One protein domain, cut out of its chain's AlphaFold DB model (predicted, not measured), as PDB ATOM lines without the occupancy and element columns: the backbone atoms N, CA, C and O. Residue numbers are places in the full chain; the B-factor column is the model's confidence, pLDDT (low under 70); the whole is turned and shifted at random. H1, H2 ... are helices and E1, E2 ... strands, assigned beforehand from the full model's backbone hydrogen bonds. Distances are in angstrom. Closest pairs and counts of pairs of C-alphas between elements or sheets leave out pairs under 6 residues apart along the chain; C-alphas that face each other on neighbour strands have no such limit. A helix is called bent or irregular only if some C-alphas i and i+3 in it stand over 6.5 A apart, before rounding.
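This is residues 2 to 82 of the 453 residues of an uncharacterized protein of Rosa chinensis (UniProt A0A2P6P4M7). With little regular structure, this is a body built largely of loops: the long unnamed stretch 17 to 41 runs from near its middle out to its edge, and the small hairpin E1-E2 and three separate helices, H1, H2 and H3, are set around the body, H2 and H3 well apart. Its 81 printed residues run E1, E2, H1, H2, H3, mostly helix by class, with 32 in named elements. It is compact, radius of gyration of the C-alphas 11.9 A, spanning 36 by 27 by 24 A.

Find C-alpha 9 at (20.294, -41.207, 10.655), where E1, residues 9 to 11, begins; E2 is 14 to 16. H1 is 42 to 45; H2, 47 to 59, runs 18.5 A; H3, 66 to 74, runs 14.6 A to (34.916, -42.107, 20.562). H2 and H3 are irregular: C-alphas 51 and 54 are 8.1 A apart, 67 and 70 7.2 A.

Look at hairpin E1-E2, antiparallel at 139 degrees: N 11 and O 14 are 2.8 A apart. H1 and H2 are close but not clearly touching, closest C-alphas Glu 42 and Ile 49, 6.8 A. H2 and H3 are apart. O i to N i+4 pairs within hydrogen-bond range number 4 of 9 in H2, with 7 of 10 for i+3, and 3 of 5 in H3; H1 is too short for one.

Lys 2 and Thr 82 have the C-alphas farthest apart, 38.7 A. The printed part has no cut; E2 to H1 is a long link. Residues 2 to 5 have pLDDT under 70.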
ATOM      1  N   LYS A   2      25.914 -28.246   2.836       47.06
ATOM      2  CA  LYS A   2      25.629 -28.039   4.284       47.06
ATOM      3  C   LYS A   2      24.570 -28.983   4.905       47.06
ATOM      4  O   LYS A   2      24.432 -29.006   6.118       47.06
ATOM      5  N   LYS A   3      23.811 -29.742   4.099       52.62
ATOM      6  CA  LYS A   3      22.720 -30.627   4.568       52.62
ATOM      7  C   LYS A   3      23.171 -32.027   5.019       52.62
ATOM      8  O   LYS A   3      22.392 -32.723   5.649       52.62
ATOM      9  N   VAL A   4      24.406 -32.443   4.715       58.72
ATOM     10  CA  VAL A   4      24.903 -33.807   5.013       58.72
ATOM     11  C   VAL A   4      25.501 -33.914   6.426       58.72
ATOM     12  O   VAL A   4      25.803 -35.000   6.887       58.72
ATOM     13  N   SER A   5      25.657 -32.797   7.139       65.88
ATOM     14  CA  SER A   5      26.223 -32.751   8.497       65.88
ATOM     15  C   SER A   5      25.176 -32.697   9.613       65.88
ATOM     16  O   SER A   5      25.548 -32.591  10.774       65.88
ATOM     17  N   GLN A   6      23.878 -32.719   9.294       83.94
ATOM     18  CA  GLN A   6      22.836 -32.772  10.323       83.94
ATOM     19  C   GLN A   6      22.649 -34.210  10.831       83.94
ATOM     20  O   GLN A   6      22.739 -35.138  10.023       83.94
ATOM     21  N   PRO A   7      22.368 -34.411  12.129       89.69
ATOM     22  CA  PRO A   7      22.053 -35.724  12.667       89.69
ATOM     23  C   PRO A   7      20.626 -36.131  12.288       89.69
ATOM     24  O   PRO A   7      19.655 -35.594  12.815       89.69
ATOM     25  N   TRP A   8      20.493 -37.050  11.333       92.56
ATOM     26  CA  TRP A   8      19.191 -37.529  10.842       92.56
ATOM     27  C   TRP A   8      19.125 -39.047  10.660       92.56
ATOM     28  O   TRP A   8      18.030 -39.585  10.495       92.56
ATOM     29  N   ILE A   9      20.261 -39.747  10.715       93.31
ATOM     30  CA  ILE A   9      20.294 -41.207  10.655       93.31
ATOM     31  C   ILE A   9      20.028 -41.754  12.056       93.31
ATOM     32  O   ILE A   9      20.747 -41.425  12.998       93.31
ATOM     33  N   LYS A  10      18.997 -42.590  12.195       95.12
ATOM     34  CA  LYS A  10      18.695 -43.329  13.421       95.12
ATOM     35  C   LYS A  10      19.696 -44.480  13.595       95.12
ATOM     36  O   LYS A  10      19.842 -45.334  12.723       95.12
ATOM     37  N   THR A  11      20.369 -44.507  14.733       94.19
ATOM     38  CA  THR A  11      21.308 -45.550  15.153       94.19
ATOM     39  C   THR A  11      20.883 -46.115  16.509       94.19
ATOM     40  O   THR A  11      20.036 -45.537  17.208       94.19
ATOM     41  N   HIS A  12      21.510 -47.216  16.920       90.38
ATOM     42  CA  HIS A  12      21.344 -47.767  18.268       90.38
ATOM     43  C   HIS A  12      21.849 -46.824  19.380       90.38
ATOM     44  O   HIS A  12      21.463 -46.991  20.532       90.38
ATOM     45  N   ALA A  13      22.626 -45.792  19.032       88.62
ATOM     46  CA  ALA A  13      23.135 -44.769  19.947       88.62
ATOM     47  C   ALA A  13      22.451 -43.393  19.774       88.62
ATOM     48  O   ALA A  13      22.991 -42.379  20.206       88.62
ATOM     49  N   GLY A  14      21.287 -43.310  19.111       90.56
ATOM     50  CA  GLY A  14      20.546 -42.051  18.917       90.56
ATOM     51  C   GLY A  14      20.460 -41.603  17.456       90.56
ATOM     52  O   GLY A  14      20.464 -42.429  16.556       90.56
ATOM     53  N   TYR A  15      20.306 -40.300  17.204       93.56
ATOM     54  CA  TYR A  15      20.338 -39.746  15.843       93.56
ATOM     55  C   TYR A  15      21.698 -39.109  15.576       93.56
ATOM     56  O   TYR A  15      22.106 -38.218  16.317       93.56
ATOM     57  N   TRP A  16      22.363 -39.528  14.501       92.69
ATOM     58  CA  TRP A  16      23.723 -39.106  14.161       92.69
ATOM     59  C   TRP A  16      23.828 -38.646  12.712       92.69
ATOM     60  O   TRP A  16      22.944 -38.897  11.879       92.69
ATOM     61  N   SER A  17      24.881 -37.883  12.409       93.31
ATOM     62  CA  SER A  17      25.151 -37.500  11.027       93.31
ATOM     63  C   SER A  17      25.626 -38.726  10.238       93.31
ATOM     64  O   SER A  17      26.184 -39.657  10.825       93.31
ATOM     65  N   PRO A  18      25.458 -38.752   8.904       92.81
ATOM     66  CA  PRO A  18      26.010 -39.813   8.070       92.81
ATOM     67  C   PRO A  18      27.476 -40.137   8.369       92.81
ATOM     68  O   PRO A  18      27.819 -41.304   8.475       92.81
ATOM     69  N   LYS A  19      28.320 -39.125   8.595       92.12
ATOM     70  CA  LYS A  19      29.754 -39.306   8.888       92.12
ATOM     71  C   LYS A  19      30.051 -39.911  10.261       92.12
ATOM     72  O   LYS A  19      31.156 -40.393  10.477       92.12
ATOM     73  N   GLU A  20      29.083 -39.869  11.167       92.50
ATOM     74  CA  GLU A  20      29.165 -40.400  12.532       92.50
ATOM     75  C   GLU A  20      28.324 -41.675  12.691       92.50
ATOM     76  O   GLU A  20      28.029 -42.093  13.804       92.50
ATOM     77  N   SER A  21      27.918 -42.290  11.578       94.56
ATOM     78  CA  SER A  21      27.105 -43.506  11.561       94.56
ATOM     79  C   SER A  21      27.862 -44.666  10.917       94.56
ATOM     80  O   SER A  21      28.607 -44.485   9.947       94.56
ATOM     81  N   LEU A  22      27.622 -45.876  11.424       95.81
ATOM     82  CA  LEU A  22      28.214 -47.120  10.930       95.81
ATOM     83  C   LEU A  22      27.137 -48.014  10.310       95.81
ATOM     84  O   LEU A  22      26.073 -48.210  10.895       95.81
ATOM     85  N   LEU A  23      27.410 -48.608   9.152       95.38
ATOM     86  CA  LEU A  23      26.567 -49.681   8.625       95.38
ATOM     87  C   LEU A  23      27.073 -51.021   9.164       95.38
ATOM     88  O   LEU A  23      28.195 -51.419   8.855       95.38
ATOM     89  N   PHE A  24      26.249 -51.711   9.952       93.31
ATOM     90  CA  PHE A  24      26.604 -53.022  10.488       93.31
ATOM     91  C   PHE A  24      26.637 -54.063   9.359       93.31
ATOM     92  O   PHE A  24      25.708 -54.156   8.560       93.31
ATOM     93  N   ASP A  25      27.711 -54.845   9.278       90.06
ATOM     94  CA  ASP A  25      27.842 -55.947   8.326       90.06
ATOM     95  C   ASP A  25      28.495 -57.173   8.979       90.06
ATOM     96  O   ASP A  25      28.838 -57.166  10.164       90.06
ATOM     97  N   SER A  26      28.649 -58.258   8.216       90.12
ATOM     98  CA  SER A  26      29.224 -59.501   8.737       90.12
ATOM     99  C   SER A  26      30.650 -59.332   9.257       90.12
ATOM    100  O   SER A  26      31.037 -60.072  10.154       90.12
ATOM    101  N   LYS A  27      31.420 -58.366   8.737       91.88
ATOM    102  CA  LYS A  27      32.791 -58.102   9.175       91.88
ATOM    103  C   LYS A  27      32.809 -57.386  10.520       91.88
ATOM    104  O   LYS A  27      33.583 -57.777  11.386       91.88
ATOM    105  N   PHE A  28      31.927 -56.406  10.730       93.19
ATOM    106  CA  PHE A  28      31.713 -55.829  12.062       93.19
ATOM    107  C   PHE A  28      31.219 -56.880  13.064       93.19
ATOM    108  O   PHE A  28      31.723 -56.937  14.183       93.19
ATOM    109  N   GLY A  29      30.304 -57.759  12.642       92.44
ATOM    110  CA  GLY A  29      29.736 -58.816  13.483       92.44
ATOM    111  C   GLY A  29      30.719 -59.893  13.956       92.44
ATOM    112  O   GLY A  29      30.379 -60.644  14.865       92.44
ATOM    113  N   LEU A  30      31.932 -59.960  13.393       92.94
ATOM    114  CA  LEU A  30      33.005 -60.817  13.917       92.94
ATOM    115  C   LEU A  30      33.555 -60.318  15.261       92.94
ATOM    116  O   LEU A  30      34.105 -61.114  16.019       92.94
ATOM    117  N   TYR A  31      33.418 -59.020  15.552       93.12
ATOM    118  CA  TYR A  31      34.071 -58.372  16.693       93.12
ATOM    119  C   TYR A  31      33.098 -57.620  17.610       93.12
ATOM    120  O   TYR A  31      33.312 -57.568  18.819       93.12
ATOM    121  N   LEU A  32      32.040 -57.028  17.045       94.69
ATOM    122  CA  LEU A  32      31.152 -56.082  17.720       94.69
ATOM    123  C   LEU A  32      29.684 -56.519  17.659       94.69
ATOM    124  O   LEU A  32      29.241 -57.194  16.729       94.69
ATOM    125  N   LYS A  33      28.902 -56.060  18.636       93.19
ATOM    126  CA  LYS A  33      27.434 -56.100  18.627       93.19
ATOM    127  C   LYS A  33      26.866 -54.822  18.007       93.19
ATOM    128  O   LYS A  33      27.505 -53.774  18.007       93.19
ATOM    129  N   ARG A  34      25.610 -54.876  17.557       90.94
ATOM    130  CA  ARG A  34      24.889 -53.700  17.027       90.94
ATOM    131  C   ARG A  34      24.778 -52.544  18.031       90.94
ATOM    132  O   ARG A  34      24.688 -51.394  17.624       90.94
ATOM    133  N   THR A  35      24.798 -52.845  19.328       89.94
ATOM    134  CA  THR A  35      24.730 -51.863  20.419       89.94
ATOM    135  C   THR A  35      26.090 -51.289  20.808       89.94
ATOM    136  O   THR A  35      26.133 -50.339  21.576       89.94
ATOM    137  N   ASP A  36      27.196 -51.844  20.299       91.94
ATOM    138  CA  ASP A  36      28.552 -51.467  20.721       91.94
ATOM    139  C   ASP A  36      28.993 -50.096  20.141       91.94
ATOM    140  O   ASP A  36      30.027 -49.561  20.528       91.94
ATOM    141  N   GLY A  37      28.209 -49.478  19.246       91.94
ATOM    142  CA  GLY A  37      28.506 -48.162  18.669       91.94
ATOM    143  C   GLY A  37      27.322 -47.544  17.910       91.94
ATOM    144  O   GLY A  37      26.209 -48.074  17.968       91.94
ATOM    145  N   PRO A  38      27.533 -46.442  17.161       93.69
ATOM    146  CA  PRO A  38      26.488 -45.750  16.401       93.69
ATOM    147  C   PRO A  38      26.126 -46.494  15.101       93.69
ATOM    148  O   PRO A  38      26.135 -45.929  14.003       93.69
ATOM    149  N   PHE A  39      25.810 -47.785  15.207       95.25
ATOM    150  CA  PHE A  39      25.350 -48.594  14.084       95.25
ATOM    151  C   PHE A  39      23.915 -48.236  13.702       95.25
ATOM    152  O   PHE A  39      23.056 -48.093  14.576       95.25
ATOM    153  N   ILE A  40      23.662 -48.098  12.398       95.50
ATOM    154  CA  ILE A  40      22.334 -47.829  11.834       95.50
ATOM    155  C   ILE A  40      21.327 -48.843  12.377       95.50
ATOM    156  O   ILE A  40      21.567 -50.049  12.349       95.50
ATOM    157  N   ASP A  41      20.193 -48.326  12.843       94.56
ATOM    158  CA  ASP A  41      19.118 -49.121  13.420       94.56
ATOM    159  C   ASP A  41      18.336 -49.835  12.302       94.56
ATOM    160  O   ASP A  41      17.444 -49.272  11.655       94.56
ATOM    161  N   GLU A  42      18.715 -51.083  12.029       91.31
ATOM    162  CA  GLU A  42      18.066 -51.918  11.013       91.31
ATOM    163  C   GLU A  42      16.618 -52.274  11.380       91.31
ATOM    164  O   GLU A  42      15.831 -52.578  10.484       91.31
ATOM    165  N   GLU A  43      16.244 -52.229  12.663       90.88
ATOM    166  CA  GLU A  43      14.863 -52.465  13.101       90.88
ATOM    167  C   GLU A  43      13.974 -51.274  12.734       90.88
ATOM    168  O   GLU A  43      12.842 -51.459  12.287       90.88
ATOM    169  N   PHE A  44      14.515 -50.056  12.828       93.44
ATOM    170  CA  PHE A  44      13.835 -48.832  12.412       93.44
ATOM    171  C   PHE A  44      13.721 -48.696  10.884       93.44
ATOM    172  O   PHE A  44      12.655 -48.352  10.371       93.44
ATOM    173  N   TYR A  45      14.805 -48.948  10.139       93.25
ATOM    174  CA  TYR A  45      14.840 -48.755   8.677       93.25
ATOM    175  C   TYR A  45      14.456 -49.996   7.856       93.25
ATOM    176  O   TYR A  45      14.202 -49.891   6.651       93.25
ATOM    177  N   GLY A  46      14.409 -51.169   8.487       91.81
ATOM    178  CA  GLY A  46      14.229 -52.463   7.839       91.81
ATOM    179  C   GLY A  46      15.519 -53.008   7.216       91.81
ATOM    180  O   GLY A  46      16.381 -52.273   6.740       91.81
ATOM    181  N   THR A  47      15.618 -54.335   7.121       88.00
ATOM    182  CA  THR A  47      16.827 -55.060   6.670       88.00
ATOM    183  C   THR A  47      17.289 -54.727   5.247       88.00
ATOM    184  O   THR A  47      18.449 -54.939   4.899       88.00
ATOM    185  N   LYS A  48      16.411 -54.152   4.412       92.12
ATOM    186  CA  LYS A  48      16.767 -53.658   3.071       92.12
ATOM    187  C   LYS A  48      17.760 -52.493   3.118       92.12
ATOM    188  O   LYS A  48      18.407 -52.239   2.110       92.12
ATOM    189  N   ILE A  49      17.915 -51.804   4.251       91.62
ATOM    190  CA  ILE A  49      18.867 -50.692   4.383       91.62
ATOM    191  C   ILE A  49      20.303 -51.118   4.041       91.62
ATOM    192  O   ILE A  49      21.024 -50.376   3.377       91.62
ATOM    193  N   ALA A  50      20.675 -52.359   4.371       88.50
ATOM    194  CA  ALA A  50      21.985 -52.923   4.064       88.50
ATOM    195  C   ALA A  50      22.262 -53.051   2.553       88.50
ATOM    196  O   ALA A  50      23.422 -53.004   2.138       88.50
ATOM    197  N   SER A  51      21.229 -53.153   1.697       91.88
ATOM    198  CA  SER A  51      21.435 -53.208   0.242       91.88
ATOM    199  C   SER A  51      21.846 -51.860  -0.356       91.88
ATOM    200  O   SER A  51      22.374 -51.835  -1.465       91.88
ATOM    201  N   TYR A  52      21.660 -50.755   0.375       92.88
ATOM    202  CA  TYR A  52      22.047 -49.401  -0.037       92.88
ATOM    203  C   TYR A  52      23.475 -49.026   0.400       92.88
ATOM    204  O   TYR A  52      23.789 -47.855   0.607       92.88
ATOM    205  N   LYS A  53      24.371 -50.012   0.577       93.31
ATOM    206  CA  LYS A  53      25.753 -49.804   1.058       93.31
ATOM    207  C   LYS A  53      26.506 -48.726   0.263       93.31
ATOM    208  O   LYS A  53      27.231 -47.930   0.856       93.31
ATOM    209  N   LYS A  54      26.338 -48.682  -1.065       93.75
ATOM    210  CA  LYS A  54      27.022 -47.706  -1.938       93.75
ATOM    211  C   LYS A  54      26.482 -46.293  -1.736       93.75
ATOM    212  O   LYS A  54      27.258 -45.347  -1.634       93.75
ATOM    213  N   GLU A  55      25.166 -46.159  -1.651       95.19
ATOM    214  CA  GLU A  55      24.459 -44.901  -1.443       95.19
ATOM    215  C   GLU A  55      24.756 -44.338  -0.049       95.19
ATOM    216  O   GLU A  55      25.101 -43.166   0.081       95.19
ATOM    217  N   LEU A  56      24.707 -45.183   0.986       93.81
ATOM    218  CA  LEU A  56      25.056 -44.818   2.362       93.81
ATOM    219  C   LEU A  56      26.522 -44.378   2.466       93.81
ATOM    220  O   LEU A  56      26.809 -43.344   3.066       93.81
ATOM    221  N   SER A  57      27.439 -45.095   1.812       94.12
ATOM    222  CA  SER A  57      28.846 -44.692   1.746       94.12
ATOM    223  C   SER A  57      29.032 -43.345   1.036       94.12
ATOM    224  O   SER A  57      29.777 -42.498   1.526       94.12
ATOM    225  N   ALA A  58      28.300 -43.088  -0.056       93.31
ATOM    226  CA  ALA A  58      28.328 -41.799  -0.754       93.31
ATOM    227  C   ALA A  58      27.787 -40.637   0.105       93.31
ATOM    228  O   ALA A  58      28.206 -39.491  -0.067       93.31
ATOM    229  N   LEU A  59      26.890 -40.926   1.054       91.94
ATOM    230  CA  LEU A  59      26.418 -39.967   2.058       91.94
ATOM    231  C   LEU A  59      27.421 -39.750   3.202       91.94
ATOM    232  O   LEU A  59      27.293 -38.771   3.933       91.94
ATOM    233  N   GLY A  60      28.434 -40.609   3.334       92.00
ATOM    234  CA  GLY A  60      29.485 -40.523   4.347       92.00
ATOM    235  C   GLY A  60      29.386 -41.562   5.462       92.00
ATOM    236  O   GLY A  60      30.232 -41.530   6.348       92.00
ATOM    237  N   VAL A  61      28.409 -42.475   5.416       94.75
ATOM    238  CA  VAL A  61      28.315 -43.601   6.362       94.75
ATOM    239  C   VAL A  61      29.553 -44.474   6.241       94.75
ATOM    240  O   VAL A  61      29.989 -44.812   5.135       94.75
ATOM    241  N   ILE A  62      30.115 -44.856   7.385       94.75
ATOM    242  CA  ILE A  62      31.263 -45.752   7.430       94.75
ATOM    243  C   ILE A  62      30.761 -47.183   7.241       94.75
ATOM    244  O   ILE A  62      29.977 -47.704   8.030       94.75
ATOM    245  N   VAL A  63      31.210 -47.809   6.156       93.25
ATOM    246  CA  VAL A  63      30.758 -49.144   5.730       93.25
ATOM    247  C   VAL A  63      31.886 -50.186   5.704       93.25
ATOM    248  O   VAL A  63      31.677 -51.318   5.265       93.25
ATOM    249  N   GLU A  64      33.092 -49.783   6.107       92.38
ATOM    250  CA  GLU A  64      34.296 -50.612   6.186       92.38
ATOM    251  C   GLU A  64      34.719 -50.732   7.651       92.38
ATOM    252  O   GLU A  64      34.831 -49.716   8.339       92.38
ATOM    253  N   ALA A  65      34.978 -51.961   8.107       90.88
ATOM    254  CA  ALA A  65      35.315 -52.241   9.501       90.88
ATOM    255  C   ALA A  65      36.569 -51.491   9.967       90.88
ATOM    256  O   ALA A  65      36.550 -50.904  11.038       90.88
ATOM    257  N   GLU A  66      37.612 -51.415   9.145       91.75
ATOM    258  CA  GLU A  66      38.863 -50.707   9.446       91.75
ATOM    259  C   GLU A  66      38.647 -49.217   9.739       91.75
ATOM    260  O   GLU A  66      39.265 -48.633  10.624       91.75
ATOM    261  N   LYS A  67      37.753 -48.579   8.978       92.19
ATOM    262  CA  LYS A  67      37.498 -47.136   9.077       92.19
ATOM    263  C   LYS A  67      36.601 -46.783  10.262       92.19
ATOM    264  O   LYS A  67      36.441 -45.603  10.561       92.19
ATOM    265  N   GLY A  68      36.011 -47.780  10.926       93.25
ATOM    266  CA  GLY A  68      35.118 -47.587  12.066       93.25
ATOM    267  C   GLY A  68      35.833 -47.291  13.383       93.25
ATOM    268  O   GLY A  68      35.203 -46.748  14.289       93.25
ATOM    269  N   CYS A  69      37.134 -47.583  13.497       94.06
ATOM    270  CA  CYS A  69      37.863 -47.486  14.762       94.06
ATOM    271  C   CYS A  69      37.776 -46.114  15.452       94.06
ATOM    272  O   CYS A  69      37.462 -46.107  16.639       94.06
ATOM    273  N   PRO A  70      37.942 -44.962  14.765       92.06
ATOM    274  CA  PRO A  70      37.810 -43.658  15.418       92.06
ATOM    275  C   PRO A  70      36.416 -43.413  16.011       92.06
ATOM    276  O   PRO A  70      36.304 -42.866  17.107       92.06
ATOM    277  N   LEU A  71      35.349 -43.848  15.324       91.69
ATOM    278  CA  LEU A  71      33.986 -43.718  15.848       91.69
ATOM    279  C   LEU A  71      33.764 -44.639  17.042       91.69
ATOM    280  O   LEU A  71      33.220 -44.194  18.045       91.69
ATOM    281  N   ILE A  72      34.201 -45.896  16.957       93.50
ATOM    282  CA  ILE A  72      34.061 -46.856  18.056       93.50
ATOM    283  C   ILE A  72      34.854 -46.404  19.290       93.50
ATOM    284  O   ILE A  72      34.312 -46.407  20.390       93.50
ATOM    285  N   ALA A  73      36.092 -45.938  19.113       91.94
ATOM    286  CA  ALA A  73      36.907 -45.393  20.196       91.94
ATOM    287  C   ALA A  73      36.253 -44.165  20.854       91.94
ATOM    288  O   ALA A  73      36.225 -44.061  22.078       91.94
ATOM    289  N   GLY A  74      35.663 -43.266  20.057       88.81
ATOM    290  CA  GLY A  74      34.916 -42.107  20.562       88.81
ATOM    291  C   GLY A  74      33.611 -42.456  21.290       88.81
ATOM    292  O   GLY A  74      33.072 -41.615  22.001       88.81
ATOM    293  N   HIS A  75      33.119 -43.688  21.140       88.06
ATOM    294  CA  HIS A  75      31.929 -44.208  21.816       88.06
ATOM    295  C   HIS A  75      32.286 -45.252  22.885       88.06
ATOM    296  O   HIS A  75      31.448 -46.063  23.248       88.06
ATOM    297  N   LEU A  76      33.510 -45.273  23.419       89.06
ATOM    298  CA  LEU A  76      33.802 -46.130  24.573       89.06
ATOM    299  C   LEU A  76      33.033 -45.664  25.824       89.06
ATOM    300  O   LEU A  76      32.507 -46.488  26.564       89.06
ATOM    301  N   ASP A  77      32.907 -44.347  26.011       84.06
ATOM    302  CA  ASP A  77      32.340 -43.714  27.213       84.06
ATOM    303  C   ASP A  77      30.817 -43.922  27.387       84.06
ATOM    304  O   ASP A  77      30.274 -43.565  28.431       84.06
ATOM    305  N   ILE A  78      30.111 -44.474  26.389       84.12
ATOM    306  CA  ILE A  78      28.667 -44.777  26.497       84.12
ATOM    307  C   ILE A  78      28.390 -46.138  27.146       84.12
ATOM    308  O   ILE A  78      27.234 -46.447  27.432       84.12
ATOM    309  N   HIS A  79      29.429 -46.956  27.325       86.50
ATOM    310  CA  HIS A  79      29.337 -48.294  27.899       86.50
ATOM    311  C   HIS A  79      29.737 -48.277  29.372       86.50
ATOM    312  O   HIS A  79      30.609 -47.517  29.786       86.50
ATOM    313  N   ASP A  80      29.132 -49.158  30.158       84.25
ATOM    314  CA  ASP A  80      29.423 -49.363  31.580       84.25
ATOM    315  C   ASP A  80      29.781 -50.826  31.913       84.25
ATOM    316  O   ASP A  80      30.329 -51.117  32.977       84.25
ATOM    317  N   GLU A  81      29.548 -51.754  30.981       87.62
ATOM    318  CA  GLU A  81      29.856 -53.174  31.137       87.62
ATOM    319  C   GLU A  81      31.291 -53.522  30.713       87.62
ATOM    320  O   GLU A  81      31.695 -53.315  29.566       87.62
ATOM    321  N   THR A  82      32.048 -54.187  31.593       88.06
ATOM    322  CA  THR A  82      33.411 -54.682  31.306       88.06
ATOM    323  C   THR A  82      33.493 -55.512  30.021       88.06
ATOM    324  O   THR A  82      34.414 -55.333  29.225       88.06
TER     325      THR A  82